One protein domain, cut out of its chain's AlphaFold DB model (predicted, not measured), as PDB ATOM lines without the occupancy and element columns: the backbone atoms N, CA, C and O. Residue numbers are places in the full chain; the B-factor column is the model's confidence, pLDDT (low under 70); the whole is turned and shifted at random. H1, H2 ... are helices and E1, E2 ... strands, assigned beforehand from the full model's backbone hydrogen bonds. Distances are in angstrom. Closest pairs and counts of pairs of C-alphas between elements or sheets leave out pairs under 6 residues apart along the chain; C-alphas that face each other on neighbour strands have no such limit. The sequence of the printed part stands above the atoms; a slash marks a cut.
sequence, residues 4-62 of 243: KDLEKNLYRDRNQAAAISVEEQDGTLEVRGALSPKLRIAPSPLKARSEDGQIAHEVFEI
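AT A GLANCE: This is residues 4 to 62 of the 243 residues of the protein "Putative metalloprotease" of Ixodes ricinus (UniProt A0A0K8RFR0). A single twisted sheet of five strands, E1 to E5, winds back and forth as a meander, each strand the antiparallel neighbour of the one before; no named helix covers either face. A four-residue helix, H1, sits off the sheet before the edge strand E1, and a long loop joins E4 to E5. The printed part has 59 residues, in the order H1 E1 E2 E3 E4 E5; the sheet has the order E1 E2 E3 E4 E5, and the class is mostly strand. The whole is flat, 34 by 30 by 14 A, and only just compact, close to loose, with a radius of gyration of the C-alphas of 12.3 A.

IN THESE COORDINATES: H1, residues 4 to 7, begins at C-alpha 4 (112.489, 139.030, 81.728). E1 is residues 10 to 13. E2, residues 18 to 25, is 22.2 A long, and E3, residues 28 to 36, is 23.6 A long. E4 is residues 39 to 44, 15.3 A long. E5, residues 56 to 61, is 16.8 A long and ends at C-alpha 61 (129.354, 154.074, 101.508).

HOW THE PARTS SIT: H1 is not on the sheet and is apart from E2; it is too short for an O i to N i+4 pair, and its one O i to N i+3 pair is within hydrogen-bond range. E1 and E2 form a hairpin, with N 11 and O 20 at 2.8 A. The hairpin E2 and E3 stands at 171 degrees, with N 21 and O 32 at 2.8 A. E3 bends by 58 degrees at residue 33. In the hairpin E3 and E4, N 35 and O 39 are 2.8 A apart. In the hairpin E4 and E5, N 44 and O 56 are 2.8 A apart. E1 and E5 are the edge strands and are apart.

THE WHOLE: The C-alphas of Lys 4 and Glu 51, the two farthest apart, are 34.2 A from each other. The printed part has no cut. The link from E4 to E5, 11 residues, is long. The mean pLDDT of the printed part is 86.6; residues 48 to 49 and 51 are under 70.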
ATOM      1  N   LYS A   4     111.325 139.883  82.032       84.06
ATOM      2  CA  LYS A   4     112.489 139.030  81.728       84.06
ATOM      3  C   LYS A   4     113.697 139.821  81.226       84.06
ATOM      4  O   LYS A   4     114.826 139.483  81.567       84.06
ATOM      5  N   ASP A   5     113.463 140.869  80.440       83.38
ATOM      6  CA  ASP A   5     114.545 141.714  79.926       83.38
ATOM      7  C   ASP A   5     115.194 142.514  81.061       83.38
ATOM      8  O   ASP A   5     116.399 142.749  81.044       83.38
ATOM      9  N   LEU A   6     114.401 142.878  82.073       79.31
ATOM     10  CA  LEU A   6     114.859 143.593  83.259       79.31
ATOM     11  C   LEU A   6     115.720 142.727  84.179       79.31
ATOM     12  O   LEU A   6     116.687 143.208  84.763       79.31
ATOM     13  N   GLU A   7     115.376 141.447  84.299       83.50
ATOM     14  CA  GLU A   7     116.103 140.502  85.146       83.50
ATOM     15  C   GLU A   7     117.356 139.933  84.478       83.50
ATOM     16  O   GLU A   7     118.267 139.502  85.179       83.50
ATOM     17  N   LYS A   8     117.448 139.964  83.142       88.50
ATOM     18  CA  LYS A   8     118.566 139.377  82.383       88.50
ATOM     19  C   LYS A   8     119.941 139.862  82.855       88.50
ATOM     20  O   LYS A   8     120.898 139.094  82.847       88.50
ATOM     21  N   ASN A   9     120.022 141.130  83.245       88.88
ATOM     22  CA  ASN A   9     121.265 141.795  83.625       88.88
ATOM     23  C   ASN A   9     121.412 141.963  85.147       88.88
ATOM     24  O   ASN A   9     122.347 142.625  85.592       88.88
ATOM     25  N   LEU A  10     120.489 141.407  85.938       92.00
ATOM     26  CA  LEU A  10     120.409 141.583  87.385       92.00
ATOM     27  C   LEU A  10     120.997 140.373  88.117       92.00
ATOM     28  O   LEU A  10     120.505 139.254  87.998       92.00
ATOM     29  N   TYR A  11     122.001 140.620  88.949       93.44
ATOM     30  CA  TYR A  11     122.671 139.615  89.772       93.44
ATOM     31  C   TYR A  11     122.400 139.899  91.245       93.44
ATOM     32  O   TYR A  11     122.352 141.058  91.654       93.44
ATOM     33  N   ARG A  12     122.204 138.845  92.044       94.38
ATOM     34  CA  ARG A  12     121.822 138.945  93.459       94.38
ATOM     35  C   ARG A  12     122.667 137.999  94.303       94.38
ATOM     36  O   ARG A  12     122.907 136.866  93.893       94.38
ATOM     37  N   ASP A  13     123.048 138.444  95.492       93.69
ATOM     38  CA  ASP A  13     123.654 137.610  96.528       93.69
ATOM     39  C   ASP A  13     122.890 137.822  97.837       93.69
ATOM     40  O   ASP A  13     122.952 138.888  98.456       93.69
ATOM     41  N   ARG A  14     122.153 136.784  98.251       90.19
ATOM     42  CA  ARG A  14     121.356 136.792  99.482       90.19
ATOM     43  C   ARG A  14     122.232 136.945 100.722       90.19
ATOM     44  O   ARG A  14     121.861 137.682 101.627       90.19
ATOM     45  N   ASN A  15     123.400 136.302 100.758       90.31
ATOM     46  CA  ASN A  15     124.265 136.303 101.941       90.31
ATOM     47  C   ASN A  15     124.856 137.688 102.208       90.31
ATOM     48  O   ASN A  15     125.086 138.053 103.357       90.31
ATOM     49  N   GLN A  16     125.093 138.454 101.144       90.12
ATOM     50  CA  GLN A  16     125.607 139.820 101.232       90.12
ATOM     51  C   GLN A  16     124.505 140.881 101.194       90.12
ATOM     52  O   GLN A  16     124.820 142.064 101.291       90.12
ATOM     53  N   ALA A  17     123.232 140.491 101.037       90.56
ATOM     54  CA  ALA A  17     122.128 141.400 100.719       90.56
ATOM     55  C   ALA A  17     122.500 142.381  99.587       90.56
ATOM     56  O   ALA A  17     122.294 143.593  99.680       90.56
ATOM     57  N   ALA A  18     123.102 141.831  98.530       94.31
ATOM     58  CA  ALA A  18     123.623 142.570  97.392       94.31
ATOM     59  C   ALA A  18     122.770 142.324  96.147       94.31
ATOM     60  O   ALA A  18     122.308 141.209  95.894       94.31
ATOM     61  N   ALA A  19     122.608 143.367  95.338       95.31
ATOM     62  CA  ALA A  19     122.030 143.271  94.009       95.31
ATOM     63  C   ALA A  19     122.689 144.296  93.086       95.31
ATOM     64  O   ALA A  19     122.783 145.477  93.429       95.31
ATOM     65  N   ILE A  20     123.140 143.843  91.916       94.69
ATOM     66  CA  ILE A  20     123.805 144.680  90.914       94.69
ATOM     67  C   ILE A  20     123.242 144.425  89.520       94.69
ATOM     68  O   ILE A  20     122.853 143.306  89.192       94.69
ATOM     69  N   SER A  21     123.215 145.463  88.692       92.94
ATOM     70  CA  SER A  21     122.936 145.371  87.268       92.94
ATOM     71  C   SER A  21     124.236 145.534  86.501       92.94
ATOM     72  O   SER A  21     125.026 146.432  86.805       92.94
ATOM     73  N   VAL A  22     124.447 144.672  85.512       92.00
ATOM     74  CA  VAL A  22     125.616 144.706  84.630       92.00
ATOM     75  C   VAL A  22     125.132 144.911  83.205       92.00
ATOM     76  O   VAL A  22     124.454 144.051  82.647       92.00
ATOM     77  N   GLU A  23     125.469 146.053  82.619       88.62
ATOM     78  CA  GLU A  23     125.083 146.412  81.256       88.62
ATOM     79  C   GLU A  23     126.316 146.696  80.410       88.62
ATOM     80  O   GLU A  23     127.280 147.292  80.880       88.62
ATOM     81  N   GLU A  24     126.274 146.295  79.143       87.00
ATOM     82  CA  GLU A  24     127.275 146.703  78.167       87.00
ATOM     83  C   GLU A  24     126.778 147.957  77.438       87.00
ATOM     84  O   GLU A  24     125.733 147.928  76.783       87.00
ATOM     85  N   GLN A  25     127.510 149.062  77.568       80.31
ATOM     86  CA  GLN A  25     127.245 150.322  76.875       80.31
ATOM     87  C   GLN A  25     128.526 150.809  76.196       80.31
ATOM     88  O   GLN A  25     129.586 150.879  76.819       80.31
ATOM     89  N   ASP A  26     128.434 151.116  74.899       79.12
ATOM     90  CA  ASP A  26     129.546 151.605  74.071       79.12
ATOM     91  C   ASP A  26     130.826 150.742  74.160       79.12
ATOM     92  O   ASP A  26     131.945 151.256  74.161       79.12
ATOM     93  N   GLY A  27     130.662 149.415  74.260       79.44
ATOM     94  CA  GLY A  27     131.767 148.454  74.396       79.44
ATOM     95  C   GLY A  27     132.416 148.423  75.784       79.44
ATOM     96  O   GLY A  27     133.496 147.857  75.947       79.44
ATOM     97  N   THR A  28     131.784 149.035  76.789       81.75
ATOM     98  CA  THR A  28     132.235 149.038  78.186       81.75
ATOM     99  C   THR A  28     131.183 148.433  79.108       81.75
ATOM    100  O   THR A  28     129.987 148.524  78.842       81.75
ATOM    101  N   LEU A  29     131.622 147.816  80.208       88.31
ATOM    102  CA  LEU A  29     130.722 147.263  81.221       88.31
ATOM    103  C   LEU A  29     130.404 148.314  82.288       88.31
ATOM    104  O   LEU A  29     131.266 148.718  83.067       88.31
ATOM    105  N   GLU A  30     129.145 148.719  82.367       90.19
ATOM    106  CA  GLU A  30     128.619 149.534  83.452       90.19
ATOM    107  C   GLU A  30     127.999 148.644  84.533       90.19
ATOM    108  O   GLU A  30     127.123 147.824  84.264       90.19
ATOM    109  N   VAL A  31     128.435 148.838  85.781       92.06
ATOM    110  CA  VAL A  31     127.926 148.110  86.945       92.06
ATOM    111  C   VAL A  31     127.308 149.108  87.908       92.06
ATOM    112  O   VAL A  31     127.939 150.104  88.274       92.06
ATOM    113  N   ARG A  32     126.061 148.856  88.303       92.62
ATOM    114  CA  ARG A  32     125.276 149.713  89.204       92.62
ATOM    115  C   ARG A  32     124.581 148.853  90.250       92.62
ATOM    116  O   ARG A  32     124.174 147.741  89.942       92.62
ATOM    117  N   GLY A  33     124.397 149.358  91.465       93.00
ATOM    118  CA  GLY A  33     123.593 148.685  92.494       93.00
ATOM    119  C   GLY A  33     124.257 148.685  93.864       93.00
ATOM    120  O   GLY A  33     125.121 149.519  94.136       93.00
ATOM    121  N   ALA A  34     123.850 147.759  94.729       94.31
ATOM    122  CA  ALA A  34     124.390 147.605  96.075       94.31
ATOM    123  C   ALA A  34     125.238 146.332  96.187       94.31
ATOM    124  O   ALA A  34     124.807 145.246  95.807       94.31
ATOM    125  N   LEU A  35     126.440 146.483  96.739       94.62
ATOM    126  CA  LEU A  35     127.365 145.391  97.054       94.62
ATOM    127  C   LEU A  35     127.137 144.828  98.462       94.62
ATOM    128  O   LEU A  35     127.601 143.738  98.772       94.62
ATOM    129  N   SER A  36     126.478 145.599  99.327       91.81
ATOM    130  CA  SER A  36     126.024 145.207 100.664       91.81
ATOM    131  C   SER A  36     125.021 146.253 101.174       91.81
ATOM    132  O   SER A  36     124.885 147.307 100.543       91.81
ATOM    133  N   PRO A  37     124.402 146.083 102.359       87.50
ATOM    134  CA  PRO A  37     123.563 147.122 102.966       87.50
ATOM    135  C   PRO A  37     124.277 148.457 103.224       87.50
ATOM    136  O   PRO A  37     123.618 149.451 103.522       87.50
ATOM    137  N   LYS A  38     125.616 148.475 103.161       90.69
ATOM    138  CA  LYS A  38     126.451 149.651 103.433       90.69
ATOM    139  C   LYS A  38     127.210 150.161 102.217       90.69
ATOM    140  O   LYS A  38     127.807 151.223 102.310       90.69
ATOM    141  N   LEU A  39     127.243 149.425 101.107       94.06
ATOM    142  CA  LEU A  39     128.095 149.756  99.965       94.06
ATOM    143  C   LEU A  39     127.294 149.732  98.671       94.06
ATOM    144  O   LEU A  39     126.613 148.749  98.378       94.06
ATOM    145  N   ARG A  40     127.443 150.778  97.858       93.94
ATOM    146  CA  ARG A  40     126.902 150.849  96.495       93.94
ATOM    147  C   ARG A  40     128.005 151.059  95.474       93.94
ATOM    148  O   ARG A  40     129.012 151.686  95.781       93.94
ATOM    149  N   ILE A  41     127.792 150.569  94.263       94.19
ATOM    150  CA  ILE A  41     128.703 150.727  93.130       94.19
ATOM    151  C   ILE A  41     128.021 151.522  92.017       94.19
ATOM    152  O   ILE A  41     126.828 151.339  91.756       94.19
ATOM    153  N   ALA A  42     128.770 152.412  91.368       91.81
ATOM    154  CA  ALA A  42     128.321 153.102  90.163       91.81
ATOM    155  C   ALA A  42     129.493 153.415  89.214       91.81
ATOM    156  O   ALA A  42     130.635 153.528  89.669       91.81
ATOM    157  N   PRO A  43     129.234 153.602  87.907       89.81
ATOM    158  CA  PRO A  43     130.254 154.042  86.960       89.81
ATOM    159  C   PRO A  43     130.762 155.456  87.280       89.81
ATOM    160  O   PRO A  43     129.976 156.343  87.619       89.81
ATOM    161  N   SER A  44     132.066 155.681  87.111       86.50
ATOM    162  CA  SER A  44     132.753 156.966  87.284       86.50
ATOM    163  C   SER A  44     133.414 157.397  85.966       86.50
ATOM    164  O   SER A  44     134.595 157.137  85.728       86.50
ATOM    165  N   PRO A  45     132.662 158.058  85.063       74.50
ATOM    166  CA  PRO A  45     133.134 158.380  83.712       74.50
ATOM    167  C   PRO A  45     134.208 159.478  83.676       74.50
ATOM    168  O   PRO A  45     134.847 159.669  82.646       74.50
ATOM    169  N   LEU A  46     134.384 160.219  84.775       71.56
ATOM    170  CA  LEU A  46     135.351 161.317  84.882       71.56
ATOM    171  C   LEU A  46     136.749 160.843  85.308       71.56
ATOM    172  O   LEU A  46     137.694 161.631  85.271       71.56
ATOM    173  N   LYS A  47     136.894 159.577  85.715       70.94
ATOM    174  CA  LYS A  47     138.190 158.976  86.041       70.94
ATOM    175  C   LYS A  47     138.845 158.366  84.806       70.94
ATOM    176  O   LYS A  47     138.174 157.977  83.852       70.94
ATOM    177  N   ALA A  48     140.178 158.307  84.840       65.81
ATOM    178  CA  ALA A  48     140.968 157.699  83.778       65.81
ATOM    179  C   ALA A  48     140.490 156.263  83.520       65.81
ATOM    180  O   ALA A  48     140.259 155.498  84.458       65.81
ATOM    181  N   ARG A  49     140.323 155.929  82.240       69.69
ATOM    182  CA  ARG A  49     139.975 154.576  81.802       69.69
ATOM    183  C   ARG A  49     141.162 153.643  82.026       69.69
ATOM    184  O   ARG A  49     142.305 154.105  82.070       69.69
ATOM    185  N   SER A  50     140.893 152.346  82.153       72.19
ATOM    186  CA  SER A  50     141.969 151.352  82.112       72.19
ATOM    187  C   SER A  50     142.674 151.377  80.750       72.19
ATOM    188  O   SER A  50     142.135 151.906  79.776       72.19
ATOM    189  N   GLU A  51     143.869 150.784  80.665       69.31
ATOM    190  CA  GLU A  51     144.572 150.604  79.382       69.31
ATOM    191  C   GLU A  51     143.706 149.847  78.357       69.31
ATOM    192  O   GLU A  51     143.749 150.151  77.168       69.31
ATOM    193  N   ASP A  52     142.830 148.960  78.838       70.44
ATOM    194  CA  ASP A  52     141.860 148.203  78.037       70.44
ATOM    195  C   ASP A  52     140.598 149.007  77.658       70.44
ATOM    196  O   ASP A  52     139.649 148.465  77.093       70.44
ATOM    197  N   GLY A  53     140.539 150.299  77.994       71.44
ATOM    198  CA  GLY A  53     139.424 151.188  77.660       71.44
ATOM    199  C   GLY A  53     138.173 151.023  78.528       71.44
ATOM    200  O   GLY A  53     137.166 151.680  78.250       71.44
ATOM    201  N   GLN A  54     138.223 150.205  79.587       77.19
ATOM    202  CA  GLN A  54     137.089 150.011  80.492       77.19
ATOM    203  C   GLN A  54     136.839 151.254  81.354       77.19
ATOM    204  O   GLN A  54     137.764 151.965  81.762       77.19
ATOM    205  N   ILE A  55     135.559 151.510  81.632       83.94
ATOM    206  CA  ILE A  55     135.127 152.571  82.540       83.94
ATOM    207  C   ILE A  55     135.497 152.212  83.983       83.94
ATOM    208  O   ILE A  55     135.360 151.065  84.401       83.94
ATOM    209  N   ALA A  56     135.964 153.197  84.748       88.31
ATOM    210  CA  ALA A  56     136.185 153.026  86.176       88.31
ATOM    211  C   ALA A  56     134.844 152.978  86.924       88.31
ATOM    212  O   ALA A  56     133.906 153.694  86.574       88.31
ATOM    213  N   HIS A  57     134.778 152.212  88.010       91.88
ATOM    214  CA  HIS A  57     133.651 152.228  88.945       91.88
ATOM    215  C   HIS A  57     134.104 152.763  90.292       91.88
ATOM    216  O   HIS A  57     135.259 152.617  90.695       91.88
ATOM    217  N   GLU A  58     133.175 153.380  91.000       92.12
ATOM    218  CA  GLU A  58     133.374 153.832  92.367       92.12
ATOM    219  C   GLU A  58     132.452 153.074  93.305       92.12
ATOM    220  O   GLU A  58     131.279 152.843  93.000       92.12
ATOM    221  N   VAL A  59     133.012 152.701  94.452       94.38
ATOM    222  CA  VAL A  59     132.270 152.132  95.569       94.38
ATOM    223  C   VAL A  59     132.082 153.230  96.602       94.38
ATOM    224  O   VAL A  59     133.049 153.830  97.066       94.38
ATOM    225  N   PHE A  60     130.827 153.481  96.947       92.31
ATOM    226  CA  PHE A  60     130.420 154.487  97.912       92.31
ATOM    227  C   PHE A  60     129.846 153.809  99.146       92.31
ATOM    228  O   PHE A  60     129.122 152.816  99.034       92.31
ATOM    229  N   GLU A  61     130.108 154.395 100.307       92.69
ATOM    230  CA  GLU A  61     129.354 154.074 101.508       92.69
ATOM    231  C   GLU A  61     127.927 154.632 101.394       92.69
ATOM    232  O   GLU A  61     127.701 155.725 100.865       92.69
ATOM    233  N   ILE A  62     126.950 153.847 101.839       84.62
ATOM    234  CA  ILE A  62     125.555 154.260 101.958       84.62
ATOM    235  C   ILE A  62     125.401 154.876 103.348       84.62
ATOM    236  O   ILE A  62     125.357 154.160 104.350       84.62
TER     237      ILE A  62